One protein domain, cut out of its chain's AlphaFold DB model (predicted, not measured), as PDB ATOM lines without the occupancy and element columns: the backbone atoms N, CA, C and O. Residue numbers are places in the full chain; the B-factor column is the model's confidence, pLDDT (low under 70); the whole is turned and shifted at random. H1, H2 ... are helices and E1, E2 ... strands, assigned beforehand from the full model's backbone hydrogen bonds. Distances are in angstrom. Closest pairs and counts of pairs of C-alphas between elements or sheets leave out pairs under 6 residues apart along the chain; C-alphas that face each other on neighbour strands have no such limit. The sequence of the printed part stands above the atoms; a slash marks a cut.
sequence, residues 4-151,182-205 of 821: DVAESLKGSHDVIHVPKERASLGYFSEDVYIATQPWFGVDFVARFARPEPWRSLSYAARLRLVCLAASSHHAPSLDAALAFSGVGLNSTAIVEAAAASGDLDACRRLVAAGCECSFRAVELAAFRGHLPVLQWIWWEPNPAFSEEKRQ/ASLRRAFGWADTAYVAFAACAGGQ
ATOM      1  N   ASP A   4     -23.983  19.133  68.251       46.78
ATOM      2  CA  ASP A   4     -25.052  19.935  67.658       46.78
ATOM      3  C   ASP A   4     -24.833  20.248  66.170       46.78
ATOM      4  O   ASP A   4     -25.788  20.322  65.404       46.78
ATOM      5  N   VAL A   5     -23.581  20.445  65.733       51.84
ATOM      6  CA  VAL A   5     -23.251  20.708  64.317       51.84
ATOM      7  C   VAL A   5     -23.313  19.412  63.511       51.84
ATOM      8  O   VAL A   5     -23.809  19.408  62.390       51.84
ATOM      9  N   ALA A   6     -22.857  18.302  64.094       50.91
ATOM     10  CA  ALA A   6     -22.983  16.981  63.483       50.91
ATOM     11  C   ALA A   6     -24.448  16.524  63.391       50.91
ATOM     12  O   ALA A   6     -24.811  15.894  62.403       50.91
ATOM     13  N   GLU A   7     -25.281  16.848  64.385       51.62
ATOM     14  CA  GLU A   7     -26.730  16.620  64.341       51.62
ATOM     15  C   GLU A   7     -27.411  17.525  63.307       51.62
ATOM     16  O   GLU A   7     -28.235  17.028  62.547       51.62
ATOM     17  N   SER A   8     -27.000  18.795  63.188       46.00
ATOM     18  CA  SER A   8     -27.545  19.725  62.179       46.00
ATOM     19  C   SER A   8     -27.148  19.375  60.736       46.00
ATOM     20  O   SER A   8     -27.844  19.756  59.807       46.00
ATOM     21  N   LEU A   9     -26.029  18.669  60.528       51.97
ATOM     22  CA  LEU A   9     -25.544  18.260  59.198       51.97
ATOM     23  C   LEU A   9     -25.883  16.807  58.837       51.97
ATOM     24  O   LEU A   9     -25.553  16.354  57.734       51.97
ATOM     25  N   LYS A  10     -26.482  16.044  59.761       48.06
ATOM     26  CA  LYS A  10     -26.763  14.617  59.573       48.06
ATOM     27  C   LYS A  10     -27.841  14.453  58.494       48.06
ATOM     28  O   LYS A  10     -28.991  14.808  58.709       48.06
ATOM     29  N   GLY A  11     -27.459  13.909  57.335       48.47
ATOM     30  CA  GLY A  11     -28.357  13.720  56.186       48.47
ATOM     31  C   GLY A  11     -28.551  14.954  55.292       48.47
ATOM     32  O   GLY A  11     -29.425  14.933  54.433       48.47
ATOM     33  N   SER A  12     -27.762  16.022  55.479       54.53
ATOM     34  CA  SER A  12     -27.906  17.301  54.748       54.53
ATOM     35  C   SER A  12     -26.768  17.605  53.759       54.53
ATOM     36  O   SER A  12     -26.563  18.755  53.365       54.53
ATOM     37  N   HIS A  13     -25.969  16.602  53.401       52.84
ATOM     38  CA  HIS A  13     -24.883  16.755  52.437       52.84
ATOM     39  C   HIS A  13     -24.625  15.453  51.682       52.84
ATOM     40  O   HIS A  13     -24.635  14.375  52.277       52.84
ATOM     41  N   ASP A  14     -24.352  15.594  50.389       56.69
ATOM     42  CA  ASP A  14     -23.887  14.530  49.517       56.69
ATOM     43  C   ASP A  14     -22.361  14.589  49.461       56.69
ATOM     44  O   ASP A  14     -21.745  15.661  49.464       56.69
ATOM     45  N   VAL A  15     -21.732  13.418  49.437       58.59
ATOM     46  CA  VAL A  15     -20.284  13.295  49.285       58.59
ATOM     47  C   VAL A  15     -20.015  12.787  47.881       58.59
ATOM     48  O   VAL A  15     -20.405  11.671  47.539       58.59
ATOM     49  N   ILE A  16     -19.353  13.598  47.058       53.12
ATOM     50  CA  ILE A  16     -18.811  13.106  45.797       53.12
ATOM     51  C   ILE A  16     -17.443  12.505  46.094       53.12
ATOM     52  O   ILE A  16     -16.449  13.217  46.260       53.12
ATOM     53  N   HIS A  17     -17.405  11.176  46.130       53.53
ATOM     54  CA  HIS A  17     -16.163  10.422  46.073       53.53
ATOM     55  C   HIS A  17     -15.644  10.463  44.634       53.53
ATOM     56  O   HIS A  17     -16.275   9.940  43.714       53.53
ATOM     57  N   VAL A  18     -14.504  11.118  44.426       44.72
ATOM     58  CA  VAL A  18     -13.767  11.027  43.162       44.72
ATOM     59  C   VAL A  18     -12.780   9.863  43.320       44.72
ATOM     60  O   VAL A  18     -11.896   9.974  44.168       44.72
ATOM     61  N   PRO A  19     -12.924   8.747  42.576       37.59
ATOM     62  CA  PRO A  19     -12.098   7.555  42.771       37.59
ATOM     63  C   PRO A  19     -10.592   7.840  42.656       37.59
ATOM     64  O   PRO A  19     -10.156   8.578  41.767       37.59
ATOM     65  N   LYS A  20      -9.802   7.209  43.535       36.50
ATOM     66  CA  LYS A  20      -8.339   7.360  43.668       36.50
ATOM     67  C   LYS A  20      -7.533   6.999  42.420       36.50
ATOM     68  O   LYS A  20      -6.474   7.587  42.208       36.50
ATOM     69  N   GLU A  21      -8.025   6.080  41.589       33.25
ATOM     70  CA  GLU A  21      -7.282   5.493  40.458       33.25
ATOM     71  C   GLU A  21      -6.817   6.499  39.393       33.25
ATOM     72  O   GLU A  21      -6.021   6.169  38.515       33.25
ATOM     73  N   ARG A  22      -7.291   7.747  39.451       40.28
ATOM     74  CA  ARG A  22      -7.006   8.779  38.442       40.28
ATOM     75  C   ARG A  22      -6.079   9.883  38.917       40.28
ATOM     76  O   ARG A  22      -5.712  10.748  38.129       40.28
ATOM     77  N   ALA A  23      -5.614   9.807  40.161       31.41
ATOM     78  CA  ALA A  23      -4.547  10.651  40.677       31.41
ATOM     79  C   ALA A  23      -3.168  10.085  40.293       31.41
ATOM     80  O   ALA A  23      -2.324   9.822  41.146       31.41
ATOM     81  N   SER A  24      -2.898   9.925  38.991       28.73
ATOM     82  CA  SER A  24      -1.543   9.626  38.484       28.73
ATOM     83  C   SER A  24      -0.537  10.757  38.772       28.73
ATOM     84  O   SER A  24       0.652  10.624  38.505       28.73
ATOM     85  N   LEU A  25      -1.004  11.864  39.350       29.97
ATOM     86  CA  LEU A  25      -0.215  12.921  39.968       29.97
ATOM     87  C   LEU A  25      -0.515  12.887  41.466       29.97
ATOM     88  O   LEU A  25      -1.354  13.647  41.945       29.97
ATOM     89  N   GLY A  26       0.089  11.926  42.173       26.72
ATOM     90  CA  GLY A  26      -0.159  11.685  43.593       26.72
ATOM     91  C   GLY A  26      -0.268  12.988  44.379       26.72
ATOM     92  O   GLY A  26       0.606  13.829  44.239       26.72
ATOM     93  N   TYR A  27      -1.376  13.147  45.113       31.16
ATOM     94  CA  TYR A  27      -1.520  13.884  46.380       31.16
ATOM     95  C   TYR A  27      -2.962  14.273  46.749       31.16
ATOM     96  O   TYR A  27      -3.111  14.890  47.791       31.16
ATOM     97  N   PHE A  28      -4.034  13.909  46.028       35.38
ATOM     98  CA  PHE A  28      -5.378  14.373  46.432       35.38
ATOM     99  C   PHE A  28      -6.483  13.330  46.221       35.38
ATOM    100  O   PHE A  28      -7.050  13.195  45.144       35.38
ATOM    101  N   SER A  29      -6.811  12.616  47.298       38.88
ATOM    102  CA  SER A  29      -8.087  11.918  47.490       38.88
ATOM    103  C   SER A  29      -8.899  12.732  48.497       38.88
ATOM    104  O   SER A  29      -9.042  12.325  49.647       38.88
ATOM    105  N   GLU A  30      -9.354  13.922  48.108       55.84
ATOM    106  CA  GLU A  30     -10.239  14.724  48.960       55.84
ATOM    107  C   GLU A  30     -11.677  14.585  48.471       55.84
ATOM    108  O   GLU A  30     -11.998  14.991  47.355       55.84
ATOM    109  N   ASP A  31     -12.533  13.994  49.296       65.44
ATOM    110  CA  ASP A  31     -13.981  13.995  49.106       65.44
ATOM    111  C   ASP A  31     -14.490  15.425  48.871       65.44
ATOM    112  O   ASP A  31     -14.209  16.329  49.663       65.44
ATOM    113  N   VAL A  32     -15.268  15.640  47.807       74.31
ATOM    114  CA  VAL A  32     -15.910  16.940  47.572       74.31
ATOM    115  C   VAL A  32     -17.285  16.915  48.224       74.31
ATOM    116  O   VAL A  32     -18.160  16.136  47.846       74.31
ATOM    117  N   TYR A  33     -17.468  17.765  49.230       78.88
ATOM    118  CA  TYR A  33     -18.713  17.866  49.986       78.88
ATOM    119  C   TYR A  33     -19.666  18.862  49.328       78.88
ATOM    120  O   TYR A  33     -19.323  20.036  49.181       78.88
ATOM    121  N   ILE A  34     -20.869  18.401  48.984       83.75
ATOM    122  CA  ILE A  34     -21.918  19.208  48.353       83.75
ATOM    123  C   ILE A  34     -23.133  19.277  49.275       83.75
ATOM    124  O   ILE A  34     -23.550  18.275  49.853       83.75
ATOM    125  N   ALA A  35     -23.712  20.465  49.425       84.56
ATOM    126  CA  ALA A  35     -24.951  20.648  50.172       84.56
ATOM    127  C   ALA A  35     -26.126  19.926  49.491       84.56
ATOM    128  O   ALA A  35     -26.362  20.116  48.296       84.56
ATOM    129  N   THR A  36     -26.900  19.134  50.246       82.50
ATOM    130  CA  THR A  36     -28.183  18.637  49.728       82.50
ATOM    131  C   THR A  36     -29.230  19.736  49.795       82.50
ATOM    132  O   THR A  36     -29.199  20.612  50.662       82.50
ATOM    133  N   GLN A  37     -30.171  19.689  48.856       78.88
ATOM    134  CA  GLN A  37     -31.273  20.637  48.792       78.88
ATOM    135  C   GLN A  37     -32.550  20.019  49.383       78.88
ATOM    136  O   GLN A  37     -32.817  18.841  49.133       78.88
ATOM    137  N   PRO A  38     -33.362  20.794  50.131       81.62
ATOM    138  CA  PRO A  38     -33.200  22.226  50.412       81.62
ATOM    139  C   PRO A  38     -32.172  22.530  51.520       81.62
ATOM    140  O   PRO A  38     -32.196  21.920  52.588       81.62
ATOM    141  N   TRP A  39     -31.303  23.521  51.287       83.81
ATOM    142  CA  TRP A  39     -30.323  23.992  52.272       83.81
ATOM    143  C   TRP A  39     -30.953  24.882  53.357       83.81
ATOM    144  O   TRP A  39     -31.738  25.788  53.071       83.81
ATOM    145  N   PHE A  40     -30.550  24.692  54.615       84.81
ATOM    146  CA  PHE A  40     -31.020  25.465  55.775       84.81
ATOM    147  C   PHE A  40     -30.318  26.837  55.899       84.81
ATOM    148  O   PHE A  40     -29.711  27.176  56.914       84.81
ATOM    149  N   GLY A  41     -30.393  27.661  54.849       85.62
ATOM    150  CA  GLY A  41     -29.618  28.903  54.732       85.62
ATOM    151  C   GLY A  41     -29.792  29.893  55.891       85.62
ATOM    152  O   GLY A  41     -28.806  30.438  56.388       85.62
ATOM    153  N   VAL A  42     -31.027  30.096  56.365       86.81
ATOM    154  CA  VAL A  42     -31.338  31.048  57.451       86.81
ATOM    155  C   VAL A  42     -30.727  30.603  58.780       86.81
ATOM    156  O   VAL A  42     -30.042  31.390  59.436       86.81
ATOM    157  N   ASP A  43     -30.910  29.334  59.150       86.06
ATOM    158  CA  ASP A  43     -30.366  28.773  60.392       86.06
ATOM    159  C   ASP A  43     -28.837  28.729  60.362       86.06
ATOM    160  O   ASP A  43     -28.173  29.009  61.365       86.06
ATOM    161  N   PHE A  44     -28.264  28.440  59.187       89.12
ATOM    162  CA  PHE A  44     -26.824  28.494  58.983       89.12
ATOM    163  C   PHE A  44     -26.282  29.894  59.274       89.12
ATOM    164  O   PHE A  44     -25.363  30.034  60.079       89.12
ATOM    165  N   VAL A  45     -26.858  30.938  58.669       92.25
ATOM    166  CA  VAL A  45     -26.405  32.325  58.872       92.25
ATOM    167  C   VAL A  45     -26.592  32.747  60.329       92.25
ATOM    168  O   VAL A  45     -25.652  33.262  60.931       92.25
ATOM    169  N   ALA A  46     -27.747  32.462  60.938       87.75
ATOM    170  CA  ALA A  46     -28.009  32.792  62.341       87.75
ATOM    171  C   ALA A  46     -26.969  32.180  63.297       87.75
ATOM    172  O   ALA A  46     -26.593  32.790  64.301       87.75
ATOM    173  N   ARG A  47     -26.477  30.976  62.981       86.94
ATOM    174  CA  ARG A  47     -25.464  30.295  63.785       86.94
ATOM    175  C   ARG A  47     -24.047  30.760  63.463       86.94
ATOM    176  O   ARG A  47     -23.308  31.028  64.406       86.94
ATOM    177  N   PHE A  48     -23.674  30.824  62.185       89.75
ATOM    178  CA  PHE A  48     -22.290  30.929  61.706       89.75
ATOM    179  C   PHE A  48     -21.864  32.328  61.234       89.75
ATOM    180  O   PHE A  48     -20.693  32.510  60.907       89.75
ATOM    181  N   ALA A  49     -22.736  33.340  61.270       91.38
ATOM    182  CA  ALA A  49     -22.372  34.743  61.014       91.38
ATOM    183  C   ALA A  49     -21.614  35.419  62.184       91.38
ATOM    184  O   ALA A  49     -21.749  36.617  62.422       91.38
ATOM    185  N   ARG A  50     -20.850  34.638  62.954       91.00
ATOM    186  CA  ARG A  50     -20.045  35.068  64.105       91.00
ATOM    187  C   ARG A  50     -18.857  34.113  64.289       91.00
ATOM    188  O   ARG A  50     -18.990  32.950  63.909       91.00
ATOM    189  N   PRO A  51     -17.712  34.547  64.845       87.56
ATOM    190  CA  PRO A  51     -16.477  33.753  64.872       87.56
ATOM    191  C   PRO A  51     -16.460  32.611  65.905       87.56
ATOM    192  O   PRO A  51     -15.729  31.635  65.728       87.56
ATOM    193  N   GLU A  52     -17.244  32.685  66.984       86.88
ATOM    194  CA  GLU A  52     -17.157  31.746  68.117       86.88
ATOM    195  C   GLU A  52     -17.453  30.283  67.729       86.88
ATOM    196  O   GLU A  52     -16.679  29.405  68.108       86.88
ATOM    197  N   PRO A  53     -18.494  29.972  66.931       86.25
ATOM    198  CA  PRO A  53     -18.775  28.602  66.501       86.25
ATOM    199  C   PRO A  53     -17.663  27.997  65.644       86.25
ATOM    200  O   PRO A  53     -17.461  26.784  65.694       86.25
ATOM    201  N   TRP A  54     -16.928  28.819  64.889       86.31
ATOM    202  CA  TRP A  54     -15.834  28.368  64.030       86.31
ATOM    203  C   TRP A  54     -14.585  27.993  64.833       86.31
ATOM    204  O   TRP A  54     -13.921  27.023  64.480       86.31
ATOM    205  N   ARG A  55     -14.284  28.680  65.943       83.81
ATOM    206  CA  ARG A  55     -13.071  28.429  66.755       83.81
ATOM    207  C   ARG A  55     -12.956  26.994  67.281       83.81
ATOM    208  O   ARG A  55     -11.856  26.444  67.320       83.81
ATOM    209  N   SER A  56     -14.092  26.383  67.618       82.00
ATOM    210  CA  SER A  56     -14.165  24.994  68.098       82.00
ATOM    211  C   SER A  56     -13.961  23.939  67.005       82.00
ATOM    212  O   SER A  56     -13.733  22.758  67.284       82.00
ATOM    213  N   LEU A  57     -14.054  24.342  65.737       83.25
ATOM    214  CA  LEU A  57     -13.941  23.447  64.594       83.25
ATOM    215  C   LEU A  57     -12.482  23.336  64.148       83.25
ATOM    216  O   LEU A  57     -11.754  24.328  64.113       83.25
ATOM    217  N   SER A  58     -12.059  22.124  63.783       82.56
ATOM    218  CA  SER A  58     -10.770  21.888  63.122       82.56
ATOM    219  C   SER A  58     -10.735  22.550  61.748       82.56
ATOM    220  O   SER A  58     -11.791  22.823  61.172       82.56
ATOM    221  N   TYR A  59      -9.540  22.778  61.199       84.62
ATOM    222  CA  TYR A  59      -9.400  23.370  59.869       84.62
ATOM    223  C   TYR A  59     -10.203  22.600  58.811       84.62
ATOM    224  O   TYR A  59     -11.041  23.192  58.134       84.62
ATOM    225  N   ALA A  60     -10.067  21.270  58.774       81.19
ATOM    226  CA  ALA A  60     -10.828  20.405  57.870       81.19
ATOM    227  C   ALA A  60     -12.356  20.554  58.030       81.19
ATOM    228  O   ALA A  60     -13.093  20.581  57.045       81.19
ATOM    229  N   ALA A  61     -12.856  20.695  59.264       83.75
ATOM    230  CA  ALA A  61     -14.284  20.896  59.510       83.75
ATOM    231  C   ALA A  61     -14.767  22.285  59.062       83.75
ATOM    232  O   ALA A  61     -15.876  22.398  58.538       83.75
ATOM    233  N   ARG A  62     -13.951  23.330  59.248       89.06
ATOM    234  CA  ARG A  62     -14.261  24.680  58.757       89.06
ATOM    235  C   ARG A  62     -14.259  24.713  57.234       89.06
ATOM    236  O   ARG A  62     -15.242  25.166  56.660       89.06
ATOM    237  N   LEU A  63     -13.225  24.163  56.597       87.81
ATOM    238  CA  LEU A  63     -13.131  24.053  55.143       87.81
ATOM    239  C   LEU A  63     -14.345  23.314  54.572       87.81
ATOM    240  O   LEU A  63     -15.012  23.831  53.683       87.81
ATOM    241  N   ARG A  64     -14.721  22.171  55.158       86.94
ATOM    242  CA  ARG A  64     -15.923  21.426  54.758       86.94
ATOM    243  C   ARG A  64     -17.201  22.258  54.851       86.94
ATOM    244  O   ARG A  64     -18.010  22.217  53.931       86.94
ATOM    245  N   LEU A  65     -17.405  23.006  55.935       88.62
ATOM    246  CA  LEU A  65     -18.571  23.889  56.067       88.62
ATOM    247  C   LEU A  65     -18.575  25.010  55.024       88.62
ATOM    248  O   LEU A  65     -19.638  25.347  54.508       88.62
ATOM    249  N   VAL A  66     -17.406  25.567  54.703       91.56
ATOM    250  CA  VAL A  66     -17.263  26.575  53.646       91.56
ATOM    251  C   VAL A  66     -17.598  25.963  52.280       91.56
ATOM    252  O   VAL A  66     -18.360  26.568  51.533       91.56
ATOM    253  N   CYS A  67     -17.136  24.744  51.979       91.25
ATOM    254  CA  CYS A  67     -17.500  24.018  50.755       91.25
ATOM    255  C   CYS A  67     -19.013  23.745  50.657       91.25
ATOM    256  O   CYS A  67     -19.611  23.915  49.593       91.25
ATOM    257  N   LEU A  68     -19.661  23.376  51.768       90.88
ATOM    258  CA  LEU A  68     -21.118  23.200  51.809       90.88
ATOM    259  C   LEU A  68     -21.856  24.523  51.573       90.88
ATOM    260  O   LEU A  68     -22.786  24.570  50.778       90.88
ATOM    261  N   ALA A  69     -21.412  25.617  52.195       92.12
ATOM    262  CA  ALA A  69     -21.987  26.937  51.946       92.12
ATOM    263  C   ALA A  69     -21.794  27.376  50.481       92.12
ATOM    264  O   ALA A  69     -22.730  27.889  49.873       92.12
ATOM    265  N   ALA A  70     -20.624  27.112  49.895       92.69
ATOM    266  CA  ALA A  70     -20.306  27.419  48.500       92.69
ATOM    267  C   ALA A  70     -21.117  26.601  47.482       92.69
ATOM    268  O   ALA A  70     -21.309  27.053  46.362       92.69
ATOM    269  N   SER A  71     -21.601  25.419  47.867       93.25
ATOM    270  CA  SER A  71     -22.431  24.547  47.024       93.25
ATOM    271  C   SER A  71     -23.934  24.658  47.306       93.25
ATOM    272  O   SER A  71     -24.741  23.911  46.750       93.25
ATOM    273  N   SER A  72     -24.329  25.573  48.195       91.25
ATOM    274  CA  SER A  72     -25.699  25.661  48.703       91.25
ATOM    275  C   SER A  72     -26.662  26.480  47.844       91.25
ATOM    276  O   SER A  72     -27.862  26.428  48.116       91.25
ATOM    277  N   HIS A  73     -26.179  27.241  46.850       92.31
ATOM    278  CA  HIS A  73     -26.969  28.249  46.121       92.31
ATOM    279  C   HIS A  73     -27.552  29.354  47.025       92.31
ATOM    280  O   HIS A  73     -28.492  30.055  46.652       92.31
ATOM    281  N   HIS A  74     -26.996  29.537  48.230       94.19
ATOM    282  CA  HIS A  74     -27.419  30.550  49.196       94.19
ATOM    283  C   HIS A  74     -26.278  31.532  49.500       94.19
ATOM    284  O   HIS A  74     -25.504  31.349  50.446       94.19
ATOM    285  N   ALA A  75     -26.198  32.615  48.717       94.06
ATOM    286  CA  ALA A  75     -25.141  33.628  48.815       94.06
ATOM    287  C   ALA A  75     -24.874  34.152  50.248       94.06
ATOM    288  O   ALA A  75     -23.708  34.196  50.637       94.06
ATOM    289  N   PRO A  76     -25.890  34.434  51.098       94.81
ATOM    290  CA  PRO A  76     -25.632  34.879  52.470       94.81
ATOM    291  C   PRO A  76     -24.898  33.843  53.337       94.81
ATOM    292  O   PRO A  76     -24.143  34.216  54.234       94.81
ATOM    293  N   SER A  77     -25.096  32.541  53.087       93.56
ATOM    294  CA  SER A  77     -24.344  31.489  53.787       93.56
ATOM    295  C   SER A  77     -22.879  31.494  53.371       93.56
ATOM    296  O   SER A  77     -22.010  31.359  54.232       93.56
ATOM    297  N   LEU A  78     -22.604  31.674  52.075       94.94
ATOM    298  CA  LEU A  78     -21.241  31.780  51.565       94.94
ATOM    299  C   LEU A  78     -20.539  33.024  52.120       94.94
ATOM    300  O   LEU A  78     -19.433  32.910  52.640       94.94
ATOM    301  N   ASP A  79     -21.195  34.185  52.098       94.06
ATOM    302  CA  ASP A  79     -20.625  35.428  52.630       94.06
ATOM    303  C   ASP A  79     -20.307  35.315  54.130       94.06
ATOM    304  O   ASP A  79     -19.217  35.694  54.565       94.06
ATOM    305  N   ALA A  80     -21.209  34.726  54.925       92.56
ATOM    306  CA  ALA A  80     -20.954  34.461  56.342       92.56
ATOM    307  C   ALA A  80     -19.766  33.502  56.544       92.56
ATOM    308  O   ALA A  80     -18.922  33.724  57.414       92.56
ATOM    309  N   ALA A  81     -19.667  32.448  55.731       93.25
ATOM    310  CA  ALA A  81     -18.574  31.488  55.816       93.25
ATOM    311  C   ALA A  81     -17.218  32.119  55.447       93.25
ATOM    312  O   ALA A  81     -16.236  31.917  56.163       93.25
ATOM    313  N   LEU A  82     -17.159  32.931  54.388       92.19
ATOM    314  CA  LEU A  82     -15.936  33.632  53.979       92.19
ATOM    315  C   LEU A  82     -15.496  34.675  55.016       92.19
ATOM    316  O   LEU A  82     -14.302  34.824  55.259       92.19
ATOM    317  N   ALA A  83     -16.444  35.354  55.669       92.25
ATOM    318  CA  ALA A  83     -16.137  36.373  56.669       92.25
ATOM    319  C   ALA A  83     -15.584  35.802  57.988       92.25
ATOM    320  O   ALA A  83     -14.715  36.422  58.601       92.25
ATOM    321  N   PHE A  84     -16.080  34.643  58.449       91.56
ATOM    322  CA  PHE A  84     -15.838  34.181  59.827       91.56
ATOM    323  C   PHE A  84     -15.109  32.839  59.963       91.56
ATOM    324  O   PHE A  84     -14.649  32.519  61.060       91.56
ATOM    325  N   SER A  85     -14.964  32.049  58.895       89.31
ATOM    326  CA  SER A  85     -14.362  30.708  58.995       89.31
ATOM    327  C   SER A  85     -12.863  30.706  59.295       89.31
ATOM    328  O   SER A  85     -12.338  29.704  59.787       89.31
ATOM    329  N   GLY A  86     -12.153  31.792  58.970       87.00
ATOM    330  CA  GLY A  86     -10.690  31.839  59.044       87.00
ATOM    331  C   GLY A  86     -10.013  30.763  58.185       87.00
ATOM    332  O   GLY A  86      -8.926  30.300  58.534       87.00
ATOM    333  N   VAL A  87     -10.688  30.322  57.118       87.31
ATOM    334  CA  VAL A  87     -10.150  29.457  56.064       87.31
ATOM    335  C   VAL A  87      -9.589  30.355  54.966       87.31
ATOM    336  O   VAL A  87     -10.253  31.285  54.514       87.31
ATOM    337  N   GLY A  88      -8.352  30.095  54.558       83.50
ATOM    338  CA  GLY A  88      -7.700  30.812  53.474       83.50
ATOM    339  C   GLY A  88      -8.308  30.475  52.116       83.50
ATOM    340  O   GLY A  88      -8.710  29.346  51.845       83.50
ATOM    341  N   LEU A  89      -8.335  31.474  51.232       81.94
ATOM    342  CA  LEU A  89      -8.833  31.343  49.857       81.94
ATOM    343  C   LEU A  89      -7.848  30.621  48.922       81.94
ATOM    344  O   LEU A  89      -8.132  30.441  47.743       81.94
ATOM    345  N   ASN A  90      -6.708  30.181  49.451       75.56
ATOM    346  CA  ASN A  90      -5.723  29.336  48.779       75.56
ATOM    347  C   ASN A  90      -6.183  27.877  48.610       75.56
ATOM    348  O   ASN A  90      -5.557  27.134  47.861       75.56
ATOM    349  N   SER A  91      -7.255  27.452  49.286       79.81
ATOM    350  CA  SER A  91      -7.828  26.121  49.075       79.81
ATOM    351  C   SER A  91      -8.732  26.098  47.839       79.81
ATOM    352  O   SER A  91      -9.778  26.751  47.800       79.81
ATOM    353  N   THR A  92      -8.365  25.296  46.837       83.00
ATOM    354  CA  THR A  92      -9.159  25.114  45.610       83.00
ATOM    355  C   THR A  92     -10.461  24.348  45.855       83.00
ATOM    356  O   THR A  92     -11.411  24.486  45.081       83.00
ATOM    357  N   ALA A  93     -10.550  23.603  46.965       85.69
ATOM    358  CA  ALA A  93     -11.696  22.771  47.328       85.69
ATOM    359  C   ALA A  93     -13.020  23.558  47.414       85.69
ATOM    360  O   ALA A  93     -14.089  23.014  47.135       85.69
ATOM    361  N   ILE A  94     -12.963  24.850  47.763       89.38
ATOM    362  CA  ILE A  94     -14.154  25.705  47.887       89.38
ATOM    363  C   ILE A  94     -14.769  25.979  46.504       89.38
ATOM    364  O   ILE A  94     -15.981  25.855  46.323       89.38
ATOM    365  N   VAL A  95     -13.930  26.305  45.513       88.75
ATOM    366  CA  VAL A  95     -14.364  26.522  44.122       88.75
ATOM    367  C   VAL A  95     -14.796  25.205  43.486       88.75
ATOM    368  O   VAL A  95     -15.784  25.179  42.757       88.75
ATOM    369  N   GLU A  96     -14.101  24.108  43.794       89.69
ATOM    370  CA  GLU A  96     -14.463  22.754  43.357       89.69
ATOM    371  C   GLU A  96     -15.874  22.364  43.817       89.69
ATOM    372  O   GLU A  96     -16.660  21.882  43.003       89.69
ATOM    373  N   ALA A  97     -16.232  22.626  45.079       90.12
ATOM    374  CA  ALA A  97     -17.570  22.347  45.602       90.12
ATOM    375  C   ALA A  97     -18.661  23.188  44.918       90.12
ATOM    376  O   ALA A  97     -19.692  22.646  44.508       90.12
ATOM    377  N   ALA A  98     -18.426  24.493  44.734       92.75
ATOM    378  CA  ALA A  98     -19.343  25.366  43.998       92.75
ATOM    379  C   ALA A  98     -19.545  24.871  42.554       92.75
ATOM    380  O   ALA A  98     -20.681  24.679  42.112       92.75
ATOM    381  N   ALA A  99     -18.452  24.543  41.858       90.69
ATOM    382  CA  ALA A  99     -18.484  24.053  40.483       90.69
ATOM    383  C   ALA A  99     -19.206  22.703  40.357       90.69
ATOM    384  O   ALA A  99     -20.000  22.510  39.435       90.69
ATOM    385  N   ALA A 100     -18.993  21.794  41.312       89.88
ATOM    386  CA  ALA A 100     -19.659  20.495  41.371       89.88
ATOM    387  C   ALA A 100     -21.172  20.591  41.656       89.88
ATOM    388  O   ALA A 100     -21.915  19.657  41.347       89.88
ATOM    389  N   SER A 101     -21.627  21.701  42.242       90.38
ATOM    390  CA  SER A 101     -23.049  22.003  42.470       90.38
ATOM    391  C   SER A 101     -23.699  22.833  41.357       90.38
ATOM    392  O   SER A 101     -24.921  22.989  41.339       90.38
ATOM    393  N   GLY A 102     -22.888  23.383  40.448       91.12
ATOM    394  CA  GLY A 102     -23.345  24.245  39.362       91.12
ATOM    395  C   GLY A 102     -23.663  25.682  39.773       91.12
ATOM    396  O   GLY A 102     -24.298  26.389  38.992       91.12
ATOM    397  N   ASP A 103     -23.254  26.117  40.967       93.31
ATOM    398  CA  ASP A 103     -23.462  27.482  41.460       93.31
ATOM    399  C   ASP A 103     -22.462  28.452  40.804       93.31
ATOM    400  O   ASP A 103     -21.367  28.721  41.305       93.31
ATOM    401  N   LEU A 104     -22.835  28.949  39.621       92.38
ATOM    402  CA  LEU A 104     -22.021  29.877  38.836       92.38
ATOM    403  C   LEU A 104     -21.743  31.190  39.586       92.38
ATOM    404  O   LEU A 104     -20.650  31.749  39.455       92.38
ATOM    405  N   ASP A 105     -22.705  31.680  40.366       91.62
ATOM    406  CA  ASP A 105     -22.563  32.937  41.098       91.62
ATOM    407  C   ASP A 105     -21.572  32.780  42.256       91.62
ATOM    408  O   ASP A 105     -20.679  33.620  42.415       91.62
ATOM    409  N   ALA A 106     -21.637  31.667  42.997       92.94
ATOM    410  CA  ALA A 106     -20.624  31.326  43.993       92.94
ATOM    411  C   ALA A 106     -19.236  31.166  43.360       92.94
ATOM    412  O   ALA A 106     -18.271  31.745  43.862       92.94
ATOM    413  N   CYS A 107     -19.116  30.454  42.232       90.19
ATOM    414  CA  CYS A 107     -17.842  30.307  41.528       90.19
ATOM    415  C   CYS A 107     -17.232  31.665  41.135       90.19
ATOM    416  O   CYS A 107     -16.057  31.919  41.419       90.19
ATOM    417  N   ARG A 108     -18.025  32.560  40.532       89.19
ATOM    418  CA  ARG A 108     -17.591  33.920  40.169       89.19
ATOM    419  C   ARG A 108     -17.172  34.722  41.387       89.19
ATOM    420  O   ARG A 108     -16.130  35.373  41.363       89.19
ATOM    421  N   ARG A 109     -17.965  34.664  42.458       89.06
ATOM    422  CA  ARG A 109     -17.690  35.375  43.709       89.06
ATOM    423  C   ARG A 109     -16.385  34.915  44.352       89.06
ATOM    424  O   ARG A 109     -15.594  35.762  44.753       89.06
ATOM    425  N   LEU A 110     -16.151  33.606  44.422       89.94
ATOM    426  CA  LEU A 110     -14.942  33.009  44.996       89.94
ATOM    427  C   LEU A 110     -13.694  33.371  44.188       89.94
ATOM    428  O   LEU A 110     -12.696  33.809  44.753       89.94
ATOM    429  N   VAL A 111     -13.766  33.257  42.861       85.31
ATOM    430  CA  VAL A 111     -12.658  33.641  41.975       85.31
ATOM    431  C   VAL A 111     -12.377  35.144  42.060       85.31
ATOM    432  O   VAL A 111     -11.220  35.545  42.156       85.31
ATOM    433  N   ALA A 112     -13.413  35.986  42.124       84.25
ATOM    434  CA  ALA A 112     -13.257  37.427  42.343       84.25
ATOM    435  C   ALA A 112     -12.683  37.769  43.731       84.25
ATOM    436  O   ALA A 112     -12.017  38.790  43.883       84.25
ATOM    437  N   ALA A 113     -12.919  36.922  44.736       82.69
ATOM    438  CA  ALA A 113     -12.318  37.043  46.062       82.69
ATOM    439  C   ALA A 113     -10.851  36.566  46.108       82.69
ATOM    440  O   ALA A 113     -10.196  36.739  47.133       82.69
ATOM    441  N   GLY A 114     -10.322  36.007  45.013       82.06
ATOM    442  CA  GLY A 114      -8.936  35.550  44.901       82.06
ATOM    443  C   GLY A 114      -8.741  34.043  45.077       82.06
ATOM    444  O   GLY A 114      -7.599  33.608  45.202       82.06
ATOM    445  N   CYS A 115      -9.810  33.236  45.080       83.31
ATOM    446  CA  CYS A 115      -9.665  31.781  45.037       83.31
ATOM    447  C   CYS A 115      -9.112  31.315  43.689       83.31
ATOM    448  O   CYS A 115      -9.594  31.718  42.626       83.31
ATOM    449  N   GLU A 116      -8.150  30.392  43.724       78.12
ATOM    450  CA  GLU A 116      -7.660  29.744  42.511       78.12
ATOM    451  C   GLU A 116      -8.702  28.750  41.977       78.12
ATOM    452  O   GLU A 116      -9.184  27.864  42.685       78.12
ATOM    453  N   CYS A 117      -9.055  28.889  40.697       77.25
ATOM    454  CA  CYS A 117      -9.888  27.913  40.002       77.25
ATOM    455  C   CYS A 117      -9.000  26.752  39.530       77.25
ATOM    456  O   CYS A 117      -8.174  26.930  38.631       77.25
ATOM    457  N   SER A 118      -9.144  25.581  40.154       80.06
ATOM    458  CA  SER A 118      -8.384  24.382  39.794       80.06
ATOM    459  C   SER A 118      -8.942  23.702  38.545       80.06
ATOM    460  O   SER A 118     -10.122  23.824  38.211       80.06
ATOM    461  N   PHE A 119      -8.102  22.909  37.877       77.12
ATOM    462  CA  PHE A 119      -8.552  22.041  36.786       77.12
ATOM    463  C   PHE A 119      -9.637  21.051  37.248       77.12
ATOM    464  O   PHE A 119     -10.611  20.801  36.541       77.12
ATOM    465  N   ARG A 120      -9.526  20.573  38.491       78.69
ATOM    466  CA  ARG A 120     -10.492  19.668  39.117       78.69
ATOM    467  C   ARG A 120     -11.898  20.267  39.216       78.69
ATOM    468  O   ARG A 120     -12.875  19.544  39.050       78.69
ATOM    469  N   ALA A 121     -12.028  21.582  39.405       83.56
ATOM    470  CA  ALA A 121     -13.331  22.252  39.365       83.56
ATOM    471  C   ALA A 121     -14.001  22.115  37.983       83.56
ATOM    472  O   ALA A 121     -15.216  21.928  37.895       83.56
ATOM    473  N   VAL A 122     -13.208  22.136  36.905       83.00
ATOM    474  CA  VAL A 122     -13.677  21.910  35.528       83.00
ATOM    475  C   VAL A 122     -14.141  20.467  35.346       83.00
ATOM    476  O   VAL A 122     -15.225  20.232  34.814       83.00
ATOM    477  N   GLU A 123     -13.358  19.498  35.824       82.06
ATOM    478  CA  GLU A 123     -13.722  18.077  35.766       82.06
ATOM    479  C   GLU A 123     -15.021  17.795  36.525       82.06
ATOM    480  O   GLU A 123     -15.908  17.125  36.000       82.06
ATOM    481  N   LEU A 124     -15.177  18.345  37.730       84.19
ATOM    482  CA  LEU A 124     -16.382  18.171  38.544       84.19
ATOM    483  C   LEU A 124     -17.617  18.801  37.893       84.19
ATOM    484  O   LEU A 124     -18.675  18.169  37.851       84.19
ATOM    485  N   ALA A 125     -17.485  20.005  37.331       88.44
ATOM    486  CA  ALA A 125     -18.564  20.636  36.576       88.44
ATOM    487  C   ALA A 125     -18.956  19.795  35.347       88.44
ATOM    488  O   ALA A 125     -20.143  19.623  35.071       88.44
ATOM    489  N   ALA A 126     -17.982  19.213  34.640       85.31
ATOM    490  CA  ALA A 126     -18.231  18.335  33.499       85.31
ATOM    491  C   ALA A 126     -18.880  17.011  33.891       85.31
ATOM    492  O   ALA A 126     -19.845  16.599  33.252       85.31
ATOM    493  N   PHE A 127     -18.412  16.392  34.970       83.31
ATOM    494  CA  PHE A 127     -18.999  15.189  35.548       83.31
ATOM    495  C   PHE A 127     -20.462  15.399  35.943       83.31
ATOM    496  O   PHE A 127     -21.302  14.521  35.766       83.31
ATOM    497  N   ARG A 128     -20.798  16.569  36.477       83.62
ATOM    498  CA  ARG A 128     -22.157  16.876  36.941       83.62
ATOM    499  C   ARG A 128     -23.040  17.533  35.881       83.62
ATOM    500  O   ARG A 128     -24.221  17.750  36.128       83.62
ATOM    501  N   GLY A 129     -22.492  17.823  34.701       86.69
ATOM    502  CA  GLY A 129     -23.245  18.388  33.582       86.69
ATOM    503  C   GLY A 129     -23.525  19.880  33.728       86.69
ATOM    504  O   GLY A 129     -24.425  20.408  33.079       86.69
ATOM    505  N   HIS A 130     -22.767  20.585  34.568       91.25
ATOM    506  CA  HIS A 130     -22.942  22.010  34.835       91.25
ATOM    507  C   HIS A 130     -22.348  22.860  33.711       91.25
ATOM    508  O   HIS A 130     -21.348  23.564  33.863       91.25
ATOM    509  N   LEU A 131     -23.006  22.795  32.555       86.88
ATOM    510  CA  LEU A 131     -22.611  23.489  31.342       86.88
ATOM    511  C   LEU A 131     -22.402  25.005  31.544       86.88
ATOM    512  O   LEU A 131     -21.391  25.494  31.052       86.88
ATOM    513  N   PRO A 132     -23.245  25.758  32.283       87.38
ATOM    514  CA  PRO A 132     -23.007  27.187  32.514       87.38
ATOM    515  C   PRO A 132     -21.672  27.489  33.212       87.38
ATOM    516  O   PRO A 132     -20.984  28.433  32.832       87.38
ATOM    517  N   VAL A 133     -21.271  26.659  34.183       86.62
ATOM    518  CA  VAL A 133     -19.979  26.788  34.878       86.62
ATOM    519  C   VAL A 133     -18.830  26.487  33.920       86.62
ATOM    520  O   VAL A 133     -17.874  27.252  33.853       86.62
ATOM    521  N   LEU A 134     -18.941  25.424  33.117       84.12
ATOM    522  CA  LEU A 134     -17.937  25.113  32.098       84.12
ATOM    523  C   LEU A 134     -17.791  26.242  31.083       84.12
ATOM    524  O   LEU A 134     -16.682  26.667  30.800       84.12
ATOM    525  N   GLN A 135     -18.903  26.748  30.560       82.75
ATOM    526  CA  GLN A 135     -18.939  27.852  29.607       82.75
ATOM    527  C   GLN A 135     -18.270  29.107  30.164       82.75
ATOM    528  O   GLN A 135     -17.456  29.728  29.480       82.75
ATOM    529  N   TRP A 136     -18.569  29.435  31.418       82.81
ATOM    530  CA  TRP A 136     -17.933  30.522  32.143       82.81
ATOM    531  C   TRP A 136     -16.411  30.334  32.246       82.81
ATOM    532  O   TRP A 136     -15.662  31.172  31.746       82.81
ATOM    533  N   ILE A 137     -15.955  29.198  32.783       76.56
ATOM    534  CA  ILE A 137     -14.528  28.844  32.918       76.56
ATOM    535  C   ILE A 137     -13.808  28.869  31.555       76.56
ATOM    536  O   ILE A 137     -12.633  29.234  31.461       76.56
ATOM    537  N   TRP A 138     -14.502  28.463  30.489       71.38
ATOM    538  CA  TRP A 138     -13.923  28.275  29.158       71.38
ATOM    539  C   TRP A 138     -13.827  29.556  28.329       71.38
ATOM    540  O   TRP A 138     -12.958  29.655  27.453       71.38
ATOM    541  N   TRP A 139     -14.733  30.511  28.548       64.44
ATOM    542  CA  TRP A 139     -14.880  31.688  27.691       64.44
ATOM    543  C   TRP A 139     -14.570  33.014  28.374       64.44
ATOM    544  O   TRP A 139     -14.138  33.933  27.672       64.44
ATOM    545  N   GLU A 140     -14.729  33.133  29.693       59.88
ATOM    546  CA  GLU A 140     -14.328  34.354  30.384       59.88
ATOM    547  C   GLU A 140     -12.807  34.363  30.632       59.88
ATOM    548  O   GLU A 140     -12.227  33.356  31.055       59.88
ATOM    549  N   PRO A 141     -12.111  35.480  30.343       52.69
ATOM    550  CA  PRO A 141     -10.728  35.649  30.760       52.69
ATOM    551  C   PRO A 141     -10.677  35.591  32.289       52.69
ATOM    552  O   PRO A 141     -11.235  36.450  32.963       52.69
ATOM    553  N   ASN A 142     -10.055  34.540  32.827       49.50
ATOM    554  CA  ASN A 142     -10.031  34.283  34.263       49.50
ATOM    555  C   ASN A 142      -9.301  35.428  34.998       49.50
ATOM    556  O   ASN A 142      -8.096  35.590  34.785       49.50
ATOM    557  N   PRO A 143      -9.969  36.186  35.885       47.06
ATOM    558  CA  PRO A 143      -9.318  37.242  36.654       47.06
ATOM    559  C   PRO A 143      -8.344  36.704  37.722       47.06
ATOM    560  O   PRO A 143      -7.523  37.468  38.218       47.06
ATOM    561  N   ALA A 144      -8.374  35.402  38.053       45.72
ATOM    562  CA  ALA A 144      -7.397  34.765  38.946       45.72
ATOM    563  C   ALA A 144      -6.028  34.505  38.290       45.72
ATOM    564  O   ALA A 144      -5.071  34.153  38.980       45.72
ATOM    565  N   PHE A 145      -5.884  34.706  36.972       52.31
ATOM    566  CA  PHE A 145      -4.556  34.922  36.399       52.31
ATOM    567  C   PHE A 145      -4.104  36.315  36.834       52.31
ATOM    568  O   PHE A 145      -4.435  37.304  36.183       52.31
ATOM    569  N   SER A 146      -3.396  36.394  37.966       50.94
ATOM    570  CA  SER A 146      -2.939  37.680  38.487       50.94
ATOM    571  C   SER A 146      -2.179  38.444  37.402       50.94
ATOM    572  O   SER A 146      -1.381  37.867  36.651       50.94
ATOM    573  N   GLU A 147      -2.425  39.750  37.317       49.66
ATOM    574  CA  GLU A 147      -1.719  40.652  36.402       49.66
ATOM    575  C   GLU A 147      -0.194  40.480  36.551       49.66
ATOM    576  O   GLU A 147       0.528  40.493  35.563       49.66
ATOM    577  N   GLU A 148       0.292  40.186  37.762       46.84
ATOM    578  CA  GLU A 148       1.692  39.845  38.050       46.84
ATOM    579  C   GLU A 148       2.171  38.552  37.380       46.84
ATOM    580  O   GLU A 148       3.259  38.524  36.811       46.84
ATOM    581  N   LYS A 149       1.387  37.467  37.416       49.53
ATOM    582  CA  LYS A 149       1.753  36.193  36.771       49.53
ATOM    583  C   LYS A 149       1.728  36.336  35.250       49.53
ATOM    584  O   LYS A 149       2.591  35.790  34.567       49.53
ATOM    585  N   ARG A 150       0.792  37.137  34.732       52.50
ATOM    586  CA  ARG A 150       0.745  37.541  33.325       52.50
ATOM    587  C   ARG A 150       1.970  38.373  32.941       52.50
ATOM    588  O   ARG A 150       2.645  38.019  31.983       52.50
ATOM    589  N   GLN A 151       2.302  39.411  33.705       57.66
ATOM    590  CA  GLN A 151       3.466  40.269  33.468       57.66
ATOM    591  C   GLN A 151       4.783  39.499  33.580       57.66
ATOM    592  O   GLN A 151       5.680  39.722  32.775       57.66
ATOM    593  N   ALA A 182      -4.706  33.993  27.885       41.03
ATOM    594  CA  ALA A 182      -5.833  34.907  28.132       41.03
ATOM    595  C   ALA A 182      -7.134  34.199  28.586       41.03
ATOM    596  O   ALA A 182      -8.158  34.840  28.778       41.03
ATOM    597  N   SER A 183      -7.125  32.869  28.689       53.12
ATOM    598  CA  SER A 183      -8.245  32.024  29.130       53.12
ATOM    599  C   SER A 183      -7.673  30.699  29.630       53.12
ATOM    600  O   SER A 183      -6.631  30.268  29.124       53.12
ATOM    601  N   LEU A 184      -8.355  30.019  30.555       49.72
ATOM    602  CA  LEU A 184      -7.920  28.715  31.074       49.72
ATOM    603  C   LEU A 184      -7.689  27.692  29.944       49.72
ATOM    604  O   LEU A 184      -6.720  26.942  29.988       49.72
ATOM    605  N   ARG A 185      -8.451  27.780  28.841       46.31
ATOM    606  CA  ARG A 185      -8.254  26.999  27.603       46.31
ATOM    607  C   ARG A 185      -6.822  27.045  27.042       46.31
ATOM    608  O   ARG A 185      -6.359  26.064  26.471       46.31
ATOM    609  N   ARG A 186      -6.121  28.180  27.147       45.00
ATOM    610  CA  ARG A 186      -4.719  28.298  26.697       45.00
ATOM    611  C   ARG A 186      -3.715  27.934  27.790       45.00
ATOM    612  O   ARG A 186      -2.585  27.618  27.447       45.00
ATOM    613  N   ALA A 187      -4.114  27.996  29.062       46.28
ATOM    614  CA  ALA A 187      -3.261  27.666  30.204       46.28
ATOM    615  C   ALA A 187      -3.091  26.153  30.355       46.28
ATOM    616  O   ALA A 187      -2.002  25.680  30.652       46.28
ATOM    617  N   PHE A 188      -4.179  25.430  30.106       49.88
ATOM    618  CA  PHE A 188      -4.297  23.978  30.209       49.88
ATOM    619  C   PHE A 188      -3.900  23.256  28.903       49.88
ATOM    620  O   PHE A 188      -3.420  22.129  28.897       49.88
ATOM    621  N   GLY A 189      -3.977  23.938  27.755       46.28
ATOM    622  CA  GLY A 189      -3.620  23.338  26.468       46.28
ATOM    623  C   GLY A 189      -4.663  22.328  25.966       46.28
ATOM    624  O   GLY A 189      -5.722  22.136  26.552       46.28
ATOM    625  N   TRP A 190      -4.399  21.722  24.804       43.03
ATOM    626  CA  TRP A 190      -5.354  20.839  24.109       43.03
ATOM    627  C   TRP A 190      -5.445  19.424  24.708       43.03
ATOM    628  O   TRP A 190      -6.420  18.726  24.451       43.03
ATOM    629  N   ALA A 191      -4.463  18.993  25.506       46.44
ATOM    630  CA  ALA A 191      -4.504  17.693  26.186       46.44
ATOM    631  C   ALA A 191      -5.665  17.607  27.200       46.44
ATOM    632  O   ALA A 191      -6.234  16.540  27.423       46.44
ATOM    633  N   ASP A 192      -6.096  18.755  27.720       60.44
ATOM    634  CA  ASP A 192      -7.013  18.843  28.851       60.44
ATOM    635  C   ASP A 192      -8.500  18.771  28.449       60.44
ATOM    636  O   ASP A 192      -9.359  18.446  29.269       60.44
ATOM    637  N   THR A 193      -8.838  18.938  27.161       66.44
ATOM    638  CA  THR A 193     -10.201  18.660  26.655       66.44
ATOM    639  C   THR A 193     -10.580  17.184  26.732       66.44
ATOM    640  O   THR A 193     -11.757  16.873  26.921       66.44
ATOM    641  N   ALA A 194      -9.603  16.277  26.616       67.12
ATOM    642  CA  ALA A 194      -9.843  14.842  26.743       67.12
ATOM    643  C   ALA A 194     -10.270  14.484  28.174       67.12
ATOM    644  O   ALA A 194     -11.211  13.717  28.350       67.12
ATOM    645  N   TYR A 195      -9.657  15.109  29.183       72.19
ATOM    646  CA  TYR A 195     -10.020  14.939  30.592       72.19
ATOM    647  C   TYR A 195     -11.421  15.479  30.904       72.19
ATOM    648  O   TYR A 195     -12.205  14.805  31.566       72.19
ATOM    649  N   VAL A 196     -11.798  16.637  30.349       75.38
ATOM    650  CA  VAL A 196     -13.162  17.180  30.501       75.38
ATOM    651  C   VAL A 196     -14.200  16.277  29.825       75.38
ATOM    652  O   VAL A 196     -15.244  15.987  30.409       75.38
ATOM    653  N   ALA A 197     -13.914  15.786  28.616       75.88
ATOM    654  CA  ALA A 197     -14.768  14.816  27.931       75.88
ATOM    655  C   ALA A 197     -14.883  13.507  28.723       75.88
ATOM    656  O   ALA A 197     -15.960  12.915  28.805       75.88
ATOM    657  N   PHE A 198     -13.786  13.074  29.335       74.62
ATOM    658  CA  PHE A 198     -13.725  11.877  30.154       74.62
ATOM    659  C   PHE A 198     -14.546  12.023  31.431       74.62
ATOM    660  O   PHE A 198     -15.391  11.172  31.698       74.62
ATOM    661  N   ALA A 199     -14.409  13.137  32.150       77.38
ATOM    662  CA  ALA A 199     -15.247  13.459  33.296       77.38
ATOM    663  C   ALA A 199     -16.735  13.534  32.909       77.38
ATOM    664  O   ALA A 199     -17.576  12.957  33.597       77.38
ATOM    665  N   ALA A 200     -17.066  14.144  31.766       81.31
ATOM    666  CA  ALA A 200     -18.429  14.150  31.239       81.31
ATOM    667  C   ALA A 200     -18.951  12.735  30.941       81.31
ATOM    668  O   ALA A 200     -20.095  12.431  31.270       81.31
ATOM    669  N   CYS A 201     -18.126  11.844  30.374       76.38
ATOM    670  CA  CYS A 201     -18.507  10.446  30.142       76.38
ATOM    671  C   CYS A 201     -18.744   9.690  31.441       76.38
ATOM    672  O   CYS A 201     -19.747   8.994  31.576       76.38
ATOM    673  N   ALA A 202     -17.853   9.893  32.404       75.50
ATOM    674  CA  ALA A 202     -17.955   9.367  33.750       75.50
ATOM    675  C   ALA A 202     -19.308   9.762  34.383       75.50
ATOM    676  O   ALA A 202     -20.012   8.942  34.982       75.50
ATOM    677  N   GLY A 203     -19.696  11.021  34.204       72.12
ATOM    678  CA  GLY A 203     -20.942  11.596  34.690       72.12
ATOM    679  C   GLY A 203     -22.204  11.312  33.873       72.12
ATOM    680  O   GLY A 203     -23.289  11.698  34.303       72.12
ATOM    681  N   GLY A 204     -22.090  10.693  32.693       77.94
ATOM    682  CA  GLY A 204     -23.217  10.471  31.773       77.94
ATOM    683  C   GLY A 204     -23.690  11.724  31.027       77.94
ATOM    684  O   GLY A 204     -24.798  11.763  30.496       77.94
ATOM    685  N   GLN A 205     -22.863  12.765  30.967       85.00
ATOM    686  CA  GLN A 205     -23.240  14.110  30.537       85.00
ATOM    687  C   GLN A 205     -23.046  14.307  29.029       85.00
ATOM    688  O   GLN A 205     -22.157  15.024  28.562       85.00
TER     689      GLN A 205
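AT A GLANCE: This is residues 4 to 151 and 182 to 205 of the 821 residues of an uncharacterized protein of Chlamydomonas schloesseri (UniProt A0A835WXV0). Three helical hairpins, H4 with H5, H6 with H7 and H8 with H9, are stacked one after another, the chain winding in successive turns that set H4, H6, H8 and H12 in one row and H2, H5, H7 and H9 in a second. The small strand hairpin E1 and E2 packs by E2 on H4 and H6, residues 22 to 27 of its long loop stick out, and H10 lies far off from the stack. The printed part has 172 residues with twelve named helices and two named strands, in the order H1, E1, E2, then H2 to H12; the sheet E1 - E2 is antiparallel and the class is mostly helix. The whole is compact, with a radius of gyration of the C-alphas of 16.0 A and spans of 47 by 38 by 29 A.

IN THESE COORDINATES: The sheet is made of E1, residues 13 to 16, and E2, residues 32 to 35; C-alpha 32 is at (-15.910, 16.940, 47.572). H1, residues 4 to 8, comes before them, with C-alpha 4 at (-25.052, 19.935, 67.658). H2 is residues 41 to 48 and H3 residues 52 to 55. H4, residues 59 to 70, is the longest helix by residues and measures 16.3 A from first to last C-alpha. H5, residues 75 to 84, measures 14.4 A, H6, residues 93 to 101, 12.4 A, and H7, residues 104 to 112, 12.1 A. H8, residues 119 to 128, measures 14.6 A and H9, residues 131 to 139, 11.8 A. H10 is residues 147 to 151 and H11 residues 184 to 188. H12, residues 192 to 202, measures 15.3 A and ends with C-alpha 202 at (-17.955, 9.367, 33.750).

HOW THE PARTS SIT: E1 and E2 form a hairpin of antiparallel strands at 151 degrees, with N 14 and O 34 at 2.8 A and N 34 and O 14 at 2.9 A, within hydrogen-bond range. The closest C-alphas of E2 and H4 are those of Ala 35 and Leu 68, 4.9 A apart; of E2 and H6, those of Val 32 and Ala 97, 6.0 A apart. H4 and H6 touch, closest at the C-alphas of Cys 67 and Ile 94, 4.7 A, and run the same way at a shallow tilt of 33 degrees, only just short of steep. H6 touches H8 the same way at a shallow tilt of 22 degrees, with the C-alphas of Glu 96 and Ala 121 closest at 4.2 A. H8 touches H12, closest at the C-alphas of Phe 127 and Ala 200, 4.5 A. H4 touches H5 with residues 65 to 70 alone, closest at the C-alphas of Ala 69 and Leu 78, 4.9 A. H4 and H5 form a helical hairpin, as do H6 and H7, 5.7 A apart at the closest C-alphas of Ala 98 and Cys 107, and H8 and H9, 6.3 A apart at those of Val 122 and Leu 134. H2 touches H5, the closest C-alphas, of Val 45 and Ser 77, 5.6 A apart. H7 touches H9, the closest C-alphas, of Leu 104 and Val 133, 5.4 A apart. H3 and H4 are close but not clearly touching, 6.6 A between the closest C-alphas, of Trp 54 and Arg 62. H9 and H11 only just touch, with 3 pairs of C-alphas within 8 A, the closest those of Trp 138 and Arg 185 at 6.0 A. H1 and H10 touch no helix. Every O i to N i+4 pair is within hydrogen-bond range in H1, H2 and H4 to H12; H3 is too short for such a pair.

THE WHOLE: The two C-alphas farthest apart are those of Glu 7 and Gln 151, 49.2 A. Residues 152 to 181 are not printed, and C-alphas 151 and 182 are 12.0 A apart across the cut. Of the links that are printed whole, the one from E1 to E2, 15 residues, is long. The mean pLDDT of the printed part is 74.0, and residues 4 to 31, 139 to 151 and 182 to 194 are under 70.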